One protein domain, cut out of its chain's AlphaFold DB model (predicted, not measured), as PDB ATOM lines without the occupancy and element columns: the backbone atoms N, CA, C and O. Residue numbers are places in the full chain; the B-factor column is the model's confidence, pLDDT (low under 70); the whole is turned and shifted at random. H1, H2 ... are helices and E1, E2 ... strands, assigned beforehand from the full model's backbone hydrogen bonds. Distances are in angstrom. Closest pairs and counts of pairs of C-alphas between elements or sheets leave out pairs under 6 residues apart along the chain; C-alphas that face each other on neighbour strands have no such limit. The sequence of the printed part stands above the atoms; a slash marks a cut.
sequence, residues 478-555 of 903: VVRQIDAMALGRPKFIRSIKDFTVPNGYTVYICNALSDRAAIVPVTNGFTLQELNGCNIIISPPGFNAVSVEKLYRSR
ATOM      1  N   VAL A 478      15.613  34.548   8.474       87.06
ATOM      2  CA  VAL A 478      16.647  35.028   7.548       87.06
ATOM      3  C   VAL A 478      17.166  36.375   8.037       87.06
ATOM      4  O   VAL A 478      16.405  37.334   8.140       87.06
ATOM      5  N   VAL A 479      18.463  36.459   8.328       89.50
ATOM      6  CA  VAL A 479      19.094  37.640   8.933       89.50
ATOM      7  C   VAL A 479      20.217  38.165   8.054       89.50
ATOM      8  O   VAL A 479      21.124  37.421   7.685       89.50
ATOM      9  N   ARG A 480      20.213  39.468   7.774       90.88
ATOM     10  CA  ARG A 480      21.346  40.188   7.175       90.88
ATOM     11  C   ARG A 480      21.746  41.355   8.055       90.88
ATOM     12  O   ARG A 480      20.897  41.980   8.673       90.88
ATOM     13  N   GLN A 481      23.032  41.668   8.095       90.44
ATOM     14  CA  GLN A 481      23.552  42.827   8.816       90.44
ATOM     15  C   GLN A 481      24.190  43.793   7.821       90.44
ATOM     16  O   GLN A 481      24.842  43.349   6.876       90.44
ATOM     17  N   ILE A 482      23.996  45.096   8.017       89.31
ATOM     18  CA  ILE A 482      24.680  46.113   7.212       89.31
ATOM     19  C   ILE A 482      26.136  46.217   7.674       89.31
ATOM     20  O   ILE A 482      26.395  46.428   8.860       89.31
ATOM     21  N   ASP A 483      27.063  46.097   6.727       82.50
ATOM     22  CA  ASP A 483      28.501  46.275   6.929       82.50
ATOM     23  C   ASP A 483      29.083  47.109   5.778       82.50
ATOM     24  O   ASP A 483      28.680  46.942   4.629       82.50
ATOM     25  N   ALA A 484      29.984  48.045   6.084       77.50
ATOM     26  CA  ALA A 484      30.658  48.913   5.111       77.50
ATOM     27  C   ALA A 484      29.741  49.526   4.018       77.50
ATOM     28  O   ALA A 484      30.106  49.560   2.846       77.50
ATOM     29  N   MET A 485      28.555  50.030   4.396       77.69
ATOM     30  CA  MET A 485      27.548  50.604   3.476       77.69
ATOM     31  C   MET A 485      26.924  49.597   2.487       77.69
ATOM     32  O   MET A 485      26.383  50.008   1.465       77.69
ATOM     33  N   ALA A 486      26.949  48.297   2.785       81.12
ATOM     34  CA  ALA A 486      26.324  47.253   1.976       81.12
ATOM     35  C   ALA A 486      25.537  46.249   2.834       81.12
ATOM     36  O   ALA A 486      25.761  46.110   4.039       81.12
ATOM     37  N   LEU A 487      24.602  45.525   2.209       85.19
ATOM     38  CA  LEU A 487      23.927  44.394   2.847       85.19
ATOM     39  C   LEU A 487      24.874  43.193   2.896       85.19
ATOM     40  O   LEU A 487      25.281  42.675   1.857       85.19
ATOM     41  N   GLY A 488      25.203  42.741   4.106       84.31
ATOM     42  CA  GLY A 488      26.021  41.556   4.330       84.31
ATOM     43  C   GLY A 488      25.342  40.258   3.877       84.31
ATOM     44  O   GLY A 488      24.160  40.225   3.523       84.31
ATOM     45  N   ARG A 489      26.106  39.159   3.907       84.94
ATOM     46  CA  ARG A 489      25.612  37.830   3.516       84.94
ATOM     47  C   ARG A 489      24.462  37.363   4.421       84.94
ATOM     48  O   ARG A 489      24.508  37.621   5.628       84.94
ATOM     49  N   PRO A 490      23.458  36.665   3.866       88.00
ATOM     50  CA  PRO A 490      22.357  36.141   4.655       88.00
ATOM     51  C   PRO A 490      22.814  35.023   5.593       88.00
ATOM     52  O   PRO A 490      23.639  34.182   5.238       88.00
ATOM     53  N   LYS A 491      22.256  35.023   6.801       88.56
ATOM     54  CA  LYS A 491      22.391  33.969   7.805       88.56
ATOM     55  C   LYS A 491      21.018  33.364   8.079       88.56
ATOM     56  O   LYS A 491      20.043  34.097   8.232       88.56
ATOM     57  N   PHE A 492      20.965  32.040   8.177       86.81
ATOM     58  CA  PHE A 492      19.743  31.281   8.436       86.81
ATOM     59  C   PHE A 492      19.744  30.787   9.877       86.81
ATOM     60  O   PHE A 492      20.600  29.992  10.265       86.81
ATOM     61  N   ILE A 493      18.800  31.273  10.675       85.88
ATOM     62  CA  ILE A 493      18.667  30.939  12.090       85.88
ATOM     63  C   ILE A 493      17.549  29.910  12.247       85.88
ATOM     64  O   ILE A 493      16.409  30.170  11.873       85.88
ATOM     65  N   ARG A 494      17.879  28.738  12.802       81.88
ATOM     66  CA  ARG A 494      16.967  27.579  12.931       81.88
ATOM     67  C   ARG A 494      16.460  27.345  14.359       81.88
ATOM     68  O   ARG A 494      15.646  26.456  14.593       81.88
ATOM     69  N   SER A 495      16.952  28.130  15.313       80.06
ATOM     70  CA  SER A 495      16.591  28.076  16.728       80.06
ATOM     71  C   SER A 495      16.549  29.491  17.294       80.06
ATOM     72  O   SER A 495      17.430  30.307  17.033       80.06
ATOM     73  N   ILE A 496      15.526  29.774  18.104       78.44
ATOM     74  CA  ILE A 496      15.324  31.082  18.747       78.44
ATOM     75  C   ILE A 496      16.546  31.484  19.588       78.44
ATOM     76  O   ILE A 496      16.878  32.664  19.669       78.44
ATOM     77  N   LYS A 497      17.236  30.507  20.190       79.31
ATOM     78  CA  LYS A 497      18.397  30.745  21.063       79.31
ATOM     79  C   LYS A 497      19.608  31.308  20.315       79.31
ATOM     80  O   LYS A 497      20.450  31.941  20.944       79.31
ATOM     81  N   ASP A 498      19.672  31.103  19.003       81.19
ATOM     82  CA  ASP A 498      20.816  31.501  18.180       81.19
ATOM     83  C   ASP A 498      20.627  32.903  17.573       81.19
ATOM     84  O   ASP A 498      21.512  33.418  16.887       81.19
ATOM     85  N   PHE A 499      19.476  33.542  17.814       85.94
ATOM     86  CA  PHE A 499      19.208  34.899  17.359       85.94
ATOM     87  C   PHE A 499      19.658  35.938  18.394       85.94
ATOM     88  O   PHE A 499      19.130  36.007  19.503       85.94
ATOM     89  N   THR A 500      20.600  36.800  18.005       83.69
ATOM     90  CA  THR A 500      21.103  37.902  18.840       83.69
ATOM     91  C   THR A 500      21.180  39.201  18.046       83.69
ATOM     92  O   THR A 500      21.655  39.200  16.909       83.69
ATOM     93  N   VAL A 501      20.795  40.317  18.665       84.00
ATOM     94  CA  VAL A 501      20.915  41.666  18.091       84.00
ATOM     95  C   VAL A 501      21.985  42.439  18.871       84.00
ATOM     96  O   VAL A 501      21.885  42.508  20.096       84.00
ATOM     97  N   PRO A 502      23.011  43.015  18.216       86.50
ATOM     98  CA  PRO A 502      24.018  43.813  18.911       86.50
ATOM     99  C   PRO A 502      23.415  45.052  19.590       86.50
ATOM    100  O   PRO A 502      22.479  45.668  19.078       86.50
ATOM    101  N   ASN A 503      23.980  45.455  20.731       82.06
ATOM    102  CA  ASN A 503      23.491  46.615  21.482       82.06
ATOM    103  C   ASN A 503      23.496  47.893  20.625       82.06
ATOM    104  O   ASN A 503      24.507  48.244  20.020       82.06
ATOM    105  N   GLY A 504      22.363  48.602  20.613       80.81
ATOM    106  CA  GLY A 504      22.181  49.860  19.878       80.81
ATOM    107  C   GLY A 504      21.834  49.709  18.392       80.81
ATOM    108  O   GLY A 504      21.632  50.722  17.728       80.81
ATOM    109  N   TYR A 505      21.753  48.484  17.866       88.81
ATOM    110  CA  TYR A 505      21.338  48.233  16.485       88.81
ATOM    111  C   TYR A 505      19.812  48.169  16.379       88.81
ATOM    112  O   TYR A 505      19.127  47.729  17.303       88.81
ATOM    113  N   THR A 506      19.291  48.560  15.219       87.31
ATOM    114  CA  THR A 506      17.855  48.512  14.915       87.31
ATOM    115  C   THR A 506      17.566  47.344  13.981       87.31
ATOM    116  O   THR A 506      18.275  47.150  12.992       87.31
ATOM    117  N   VAL A 507      16.516  46.575  14.269       87.94
ATOM    118  CA  VAL A 507      16.038  45.501  13.388       87.94
ATOM    119  C   VAL A 507      14.937  46.041  12.487       87.94
ATOM    120  O   VAL A 507      14.000  46.681  12.958       87.94
ATOM    121  N   TYR A 508      15.036  45.747  11.197       86.56
ATOM    122  CA  TYR A 508      14.033  46.071  10.194       86.56
ATOM    123  C   TYR A 508      13.490  44.788   9.572       86.56
ATOM    124  O   TYR A 508      14.264  43.956   9.100       86.56
ATOM    125  N   ILE A 509      12.168  44.634   9.540       82.50
ATOM    126  CA  ILE A 509      11.504  43.584   8.764       82.50
ATOM    127  C   ILE A 509      11.397  44.067   7.320       82.50
ATOM    128  O   ILE A 509      10.890  45.160   7.065       82.50
ATOM    129  N   CYS A 510      11.872  43.250   6.384       77.62
ATOM    130  CA  CYS A 510      11.719  43.483   4.955       77.62
ATOM    131  C   CYS A 510      10.353  42.948   4.538       77.62
ATOM    132  O   CYS A 510      10.142  41.733   4.537       77.62
ATOM    133  N   ASN A 511       9.414  43.842   4.231       64.25
ATOM    134  CA  ASN A 511       8.087  43.443   3.796       64.25
ATOM    135  C   ASN A 511       7.987  43.494   2.266       64.25
ATOM    136  O   ASN A 511       8.131  44.560   1.664       64.25
ATOM    137  N   ALA A 512       7.733  42.338   1.650       55.53
ATOM    138  CA  ALA A 512       7.488  42.203   0.215       55.53
ATOM    139  C   ALA A 512       5.998  42.386  -0.168       55.53
ATOM    140  O   ALA A 512       5.667  42.324  -1.344       55.53
ATOM    141  N   LEU A 513       5.094  42.622   0.796       45.47
ATOM    142  CA  LEU A 513       3.629  42.606   0.608       45.47
ATOM    143  C   LEU A 513       3.015  43.819  -0.115       45.47
ATOM    144  O   LEU A 513       1.793  43.927  -0.178       45.47
ATOM    145  N   SER A 514       3.802  44.749  -0.654       43.53
ATOM    146  CA  SER A 514       3.249  45.835  -1.470       43.53
ATOM    147  C   SER A 514       4.225  46.259  -2.555       43.53
ATOM    148  O   SER A 514       5.431  46.174  -2.333       43.53
ATOM    149  N   ASP A 515       3.713  46.825  -3.653       41.91
ATOM    150  CA  ASP A 515       4.449  47.446  -4.782       41.91
ATOM    151  C   ASP A 515       5.468  48.532  -4.369       41.91
ATOM    152  O   ASP A 515       6.113  49.190  -5.185       41.91
ATOM    153  N   ARG A 516       5.609  48.756  -3.064       47.41
ATOM    154  CA  ARG A 516       6.660  49.514  -2.413       47.41
ATOM    155  C   ARG A 516       7.318  48.575  -1.416       47.41
ATOM    156  O   ARG A 516       6.797  48.360  -0.325       47.41
ATOM    157  N   ALA A 517       8.459  48.021  -1.795       52.97
ATOM    158  CA  ALA A 517       9.356  47.344  -0.881       52.97
ATOM    159  C   ALA A 517       9.603  48.243   0.341       52.97
ATOM    160  O   ALA A 517      10.260  49.281   0.232       52.97
ATOM    161  N   ALA A 518       9.006  47.880   1.475       60.72
ATOM    162  CA  ALA A 518       8.996  48.703   2.673       60.72
ATOM    163  C   ALA A 518       9.772  47.995   3.776       60.72
ATOM    164  O   ALA A 518       9.615  46.793   4.008       60.72
ATOM    165  N   ILE A 519      10.604  48.760   4.472       73.50
ATOM    166  CA  ILE A 519      11.232  48.301   5.703       73.50
ATOM    167  C   ILE A 519      10.395  48.776   6.892       73.50
ATOM    168  O   ILE A 519       9.999  49.940   6.962       73.50
ATOM    169  N   VAL A 520      10.120  47.882   7.837       75.62
ATOM    170  CA  VAL A 520       9.380  48.214   9.062       75.62
ATOM    171  C   VAL A 520      10.326  48.066  10.251       75.62
ATOM    172  O   VAL A 520      10.815  46.959  10.479       75.62
ATOM    173  N   PRO A 521      10.628  49.142  11.004       78.06
ATOM    174  CA  PRO A 521      11.431  49.016  12.211       78.06
ATOM    175  C   PRO A 521      10.673  48.191  13.255       78.06
ATOM    176  O   PRO A 521       9.505  48.454  13.542       78.06
ATOM    177  N   VAL A 522      11.351  47.217  13.849       76.75
ATOM    178  CA  VAL A 522      10.835  46.447  14.983       76.75
ATOM    179  C   VAL A 522      10.930  47.333  16.226       76.75
ATOM    180  O   VAL A 522      12.024  47.638  16.699       76.75
ATOM    181  N   THR A 523       9.788  47.799  16.727       67.94
ATOM    182  CA  THR A 523       9.698  48.601  17.957       67.94
ATOM    183  C   THR A 523       9.582  47.707  19.198       67.94
ATOM    184  O   THR A 523       9.354  46.501  19.099       67.94
ATOM    185  N   ASN A 524       9.758  48.279  20.394       54.03
ATOM    186  CA  ASN A 524       9.624  47.539  21.654       54.03
ATOM    187  C   ASN A 524       8.206  46.946  21.777       54.03
ATOM    188  O   ASN A 524       7.248  47.695  21.962       54.03
ATOM    189  N   GLY A 525       8.075  45.618  21.664       55.47
ATOM    190  CA  GLY A 525       6.789  44.912  21.759       55.47
ATOM    191  C   GLY A 525       6.673  43.604  20.965       55.47
ATOM    192  O   GLY A 525       5.775  42.823  21.258       55.47
ATOM    193  N   PHE A 526       7.568  43.333  20.007       64.00
ATOM    194  CA  PHE A 526       7.555  42.082  19.236       64.00
ATOM    195  C   PHE A 526       8.120  40.899  20.036       64.00
ATOM    196  O   PHE A 526       9.170  40.998  20.676       64.00
ATOM    197  N   THR A 527       7.454  39.754  19.957       69.62
ATOM    198  CA  THR A 527       7.947  38.472  20.469       69.62
ATOM    199  C   THR A 527       8.834  37.786  19.429       69.62
ATOM    200  O   THR A 527       8.619  37.903  18.226       69.62
ATOM    201  N   LEU A 528       9.833  37.013  19.866       71.38
ATOM    202  CA  LEU A 528      10.698  36.262  18.941       71.38
ATOM    203  C   LEU A 528       9.914  35.255  18.091       71.38
ATOM    204  O   LEU A 528      10.287  34.993  16.952       71.38
ATOM    205  N   GLN A 529       8.797  34.741  18.613       71.50
ATOM    206  CA  GLN A 529       7.877  33.884  17.870       71.50
ATOM    207  C   GLN A 529       7.281  34.606  16.647       71.50
ATOM    208  O   GLN A 529       7.064  33.969  15.621       71.50
ATOM    209  N   GLU A 530       7.064  35.924  16.733       71.38
ATOM    210  CA  GLU A 530       6.509  36.735  15.642       71.38
ATOM    211  C   GLU A 530       7.521  37.032  14.526       71.38
ATOM    212  O   GLU A 530       7.138  37.456  13.439       71.38
ATOM    213  N   LEU A 531       8.813  36.793  14.770       74.44
ATOM    214  CA  LEU A 531       9.853  36.872  13.742       74.44
ATOM    215  C   LEU A 531      10.030  35.550  12.983       74.44
ATOM    216  O   LEU A 531      10.814  35.489  12.037       74.44
ATOM    217  N   ASN A 532       9.331  34.483  13.382       75.94
ATOM    218  CA  ASN A 532       9.433  33.202  12.700       75.94
ATOM    219  C   ASN A 532       8.958  33.331  11.244       75.94
ATOM    220  O   ASN A 532       7.822  33.712  10.976       75.94
ATOM    221  N   GLY A 533       9.832  33.003  10.299       72.75
ATOM    222  CA  GLY A 533       9.609  33.202   8.875       72.75
ATOM    223  C   GLY A 533       9.692  34.670   8.454       72.75
ATOM    224  O   GLY A 533       8.931  35.085   7.588       72.75
ATOM    225  N   CYS A 534      10.585  35.475   9.033       77.25
ATOM    226  CA  CYS A 534      10.859  36.838   8.558       77.25
ATOM    227  C   CYS A 534      12.203  36.962   7.813       77.25
ATOM    228  O   CYS A 534      13.176  36.274   8.128       77.25
ATOM    229  N   ASN A 535      12.259  37.879   6.839       83.94
ATOM    230  CA  ASN A 535      13.495  38.407   6.243       83.94
ATOM    231  C   ASN A 535      13.830  39.722   6.947       83.94
ATOM    232  O   ASN A 535      13.064  40.680   6.838       83.94
ATOM    233  N   ILE A 536      14.928  39.771   7.701       87.62
ATOM    234  CA  ILE A 536      15.268  40.938   8.520       87.62
ATOM    235  C   ILE A 536      16.651  41.508   8.204       87.62
ATOM    236  O   ILE A 536      17.595  40.784   7.874       87.62
ATOM    237  N   ILE A 537      16.770  42.826   8.360       90.12
ATOM    238  CA  ILE A 537      18.019  43.582   8.268       90.12
ATOM    239  C   ILE A 537      18.344  44.171   9.641       90.12
ATOM    240  O   ILE A 537      17.538  44.888  10.230       90.12
ATOM    241  N   ILE A 538      19.544  43.896  10.140       91.44
ATOM    242  CA  ILE A 538      20.106  44.492  11.348       91.44
ATOM    243  C   ILE A 538      20.979  45.679  10.928       91.44
ATOM    244  O   ILE A 538      21.978  45.520  10.219       91.44
ATOM    245  N   SER A 539      20.592  46.874  11.364       90.56
ATOM    246  CA  SER A 539      21.209  48.139  10.978       90.56
ATOM    247  C   SER A 539      22.032  48.741  12.122       90.56
ATOM    248  O   SER A 539      21.505  48.852  13.233       90.56
ATOM    249  N   PRO A 540      23.289  49.167  11.881       89.75
ATOM    250  CA  PRO A 540      24.114  49.822  12.888       89.75
ATOM    251  C   PRO A 540      23.581  51.211  13.274       89.75
ATOM    252  O   PRO A 540      22.845  51.834  12.496       89.75
ATOM    253  N   PRO A 541      23.986  51.735  14.448       82.88
ATOM    254  CA  PRO A 541      23.719  53.117  14.829       82.88
ATOM    255  C   PRO A 541      24.208  54.090  13.744       82.88
ATOM    256  O   PRO A 541      25.326  53.964  13.252       82.88
ATOM    257  N   GLY A 542      23.377  55.069  13.375       78.50
ATOM    258  CA  GLY A 542      23.711  56.091  12.370       78.50
ATOM    259  C   GLY A 542      23.119  55.856  10.976       78.50
ATOM    260  O   GLY A 542      23.072  56.792  10.182       78.50
ATOM    261  N   PHE A 543      22.587  54.665  10.688       82.62
ATOM    262  CA  PHE A 543      21.745  54.437   9.511       82.62
ATOM    263  C   PHE A 543      20.286  54.718   9.863       82.62
ATOM    264  O   PHE A 543      19.723  54.100  10.767       82.62
ATOM    265  N   ASN A 544      19.665  55.657   9.150       80.88
ATOM    266  CA  ASN A 544      18.228  55.887   9.260       80.88
ATOM    267  C   ASN A 544      17.460  54.936   8.327       80.88
ATOM    268  O   ASN A 544      18.041  54.296   7.448       80.88
ATOM    269  N   ALA A 545      16.138  54.874   8.495       76.00
ATOM    270  CA  ALA A 545      15.285  54.020   7.671       76.00
ATOM    271  C   ALA A 545      15.469  54.279   6.158       76.00
ATOM    272  O   ALA A 545      15.542  53.339   5.379       76.00
ATOM    273  N   VAL A 546      15.654  55.534   5.737       75.62
ATOM    274  CA  VAL A 546      15.838  55.890   4.317       75.62
ATOM    275  C   VAL A 546      17.124  55.283   3.742       75.62
ATOM    276  O   VAL A 546      17.127  54.768   2.626       75.62
ATOM    277  N   SER A 547      18.224  55.306   4.496       79.44
ATOM    278  CA  SER A 547      19.499  54.714   4.075       79.44
ATOM    279  C   SER A 547      19.416  53.191   3.959       79.44
ATOM    280  O   SER A 547      19.943  52.620   3.005       79.44
ATOM    281  N   VAL A 548      18.735  52.535   4.902       82.00
ATOM    282  CA  VAL A 548      18.503  51.082   4.872       82.00
ATOM    283  C   VAL A 548      17.602  50.707   3.695       82.00
ATOM    284  O   VAL A 548      17.899  49.761   2.968       82.00
ATOM    285  N   GLU A 549      16.543  51.481   3.458       77.69
ATOM    286  CA  GLU A 549      15.613  51.267   2.351       77.69
ATOM    287  C   GLU A 549      16.316  51.425   1.002       77.69
ATOM    288  O   GLU A 549      16.102  50.614   0.107       77.69
ATOM    289  N   LYS A 550      17.223  52.399   0.865       74.62
ATOM    290  CA  LYS A 550      18.031  52.579  -0.349       74.62
ATOM    291  C   LYS A 550      18.915  51.361  -0.648       74.62
ATOM    292  O   LYS A 550      18.986  50.938  -1.797       74.62
ATOM    293  N   LEU A 551      19.565  50.789   0.369       78.06
ATOM    294  CA  LEU A 551      20.393  49.582   0.215       78.06
ATOM    295  C   LEU A 551      19.566  48.326  -0.082       78.06
ATOM    296  O   LEU A 551      20.017  47.434  -0.797       78.06
ATOM    297  N   TYR A 552      18.357  48.248   0.467       78.00
ATOM    298  CA  TYR A 552      17.420  47.170   0.175       78.00
ATOM    299  C   TYR A 552      16.893  47.264  -1.264       78.00
ATOM    300  O   TYR A 552      17.007  46.308  -2.031       78.00
ATOM    301  N   ARG A 553      16.423  48.449  -1.679       72.50
ATOM    302  CA  ARG A 553      15.901  48.706  -3.030       72.50
ATOM    303  C   ARG A 553      16.964  48.632  -4.121       72.50
ATOM    304  O   ARG A 553      16.631  48.296  -5.251       72.50
ATOM    305  N   SER A 554      18.246  48.839  -3.809       71.31
ATOM    306  CA  SER A 554      19.308  48.694  -4.813       71.31
ATOM    307  C   SER A 554      19.441  47.289  -5.394       71.31
ATOM    308  O   SER A 554      19.958  47.136  -6.495       71.31
ATOM    309  N   ARG A 555      18.962  46.266  -4.675       73.19
ATOM    310  CA  ARG A 555      18.904  44.879  -5.165       73.19
ATOM    311  C   ARG A 555      17.709  44.620  -6.092       73.19
ATOM    312  O   ARG A 555      17.692  43.610  -6.782       73.19
TER     313      ARG A 555
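What this domain is: This is residues 478 to 555 of the 903 residues of the protein "Ubiquitin carboxyl-terminal hydrolase, putative" of Angomonas deanei (UniProt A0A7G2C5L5). One strongly twisted sheet of five strands makes the core, with the helix H2 packed slantwise on the part of the sheet that E4, E3 and E5 make; the short helix H1 sits off the sheet, in the stretch that leads from E4 back to E5. A long loop, residues 494 to 505, leads from the edge strand E2 to the inner strand E3. The 78 printed residues hold two named helices and five named strands, in the order E1, E2, E3, E4, H1, E5, H2; the class is mixed, helices and strands, with 37 residues, under half, in named elements. The sheet runs E2, E1, E5, E3, E4 and is mixed, with E1 and E5 parallel and the other neighbour pairs antiparallel. The whole is compact and rounded, with a radius of gyration of the C-alphas of 12.0 A and spans of 31 by 28 by 24 A.

How they stand to each other: Within the sheet, E5, residues 535 to 539, and E1, residues 478 to 483, are parallel neighbours at 25 degrees; N 538 and O 480 are 2.8 A apart, within hydrogen-bond range. On the other side of E5 is E3, residues 506 to 511, antiparallel at 149 degrees, with N 508 and O 537 at 2.8 A and N 537 and O 508 at 2.8 A. The edge strand E4, residues 518 to 521, forms a hairpin with E3, antiparallel at 148 degrees, with N 509 and O 520 at 2.8 A. The other edge strand, E2, residues 491 to 493, forms a hairpin with E1, antiparallel at 141 degrees, with N 491 and O 479 at 2.8 A. From edge to edge the strands' lines turn by 123 degrees. H2, residues 545 to 553, is on the sheet at a height over the sheet of 7.0 A. It lies over E3, but only just, with 3 of its 9 C-alphas falling on that strand, and runs slantwise to the strands, at 45 degrees to E3 on the local plane. The closest C-alphas of E4 and H2 are those of Ile 519 and Glu 549, 6.3 A apart. H1, residues 528 to 531, is not on the sheet, and H1 and H2 are apart. E4, H1 and E5 form a split strand-helix-strand unit, two strands running the same way with a helix between them in the chain and E3 between them in the sheet; its crossover is right-handed. Every O i to N i+4 pair in H2 is within hydrogen-bond range, while H1 is too short for such a pair and has 1 O i to N i+3 pair, within range.

Where its parts are: E1 begins at C-alpha 478, at (16.647, 35.028, 7.548), and is 16.4 A long from first to last C-alpha. E3 is 15.6 A long, E5 13.3 A and E4 9.8 A, while E2 has three residues. E5 has its centre nearest to the mean of the C-alphas, at 1.3 A, and its C-alpha 535 stands at (13.495, 38.407, 6.243). H1 has four residues and its centre is the farthest from that mean, at 13.1 A. H2 is 12.0 A long and ends at C-alpha 553, at (15.901, 48.706, -3.030).

The domain as a whole: The two C-alphas farthest apart, those of Lys 497 and Asp 515, are 33.8 A apart. The printed part has no cut. The link from E2 to E3, 12 residues, is long; those from H1 to E5 and from E5 to H2 are tight, and the others are short. The mean pLDDT of the printed part is 77.2; residues 511 to 518 and 523 to 527 are under 70.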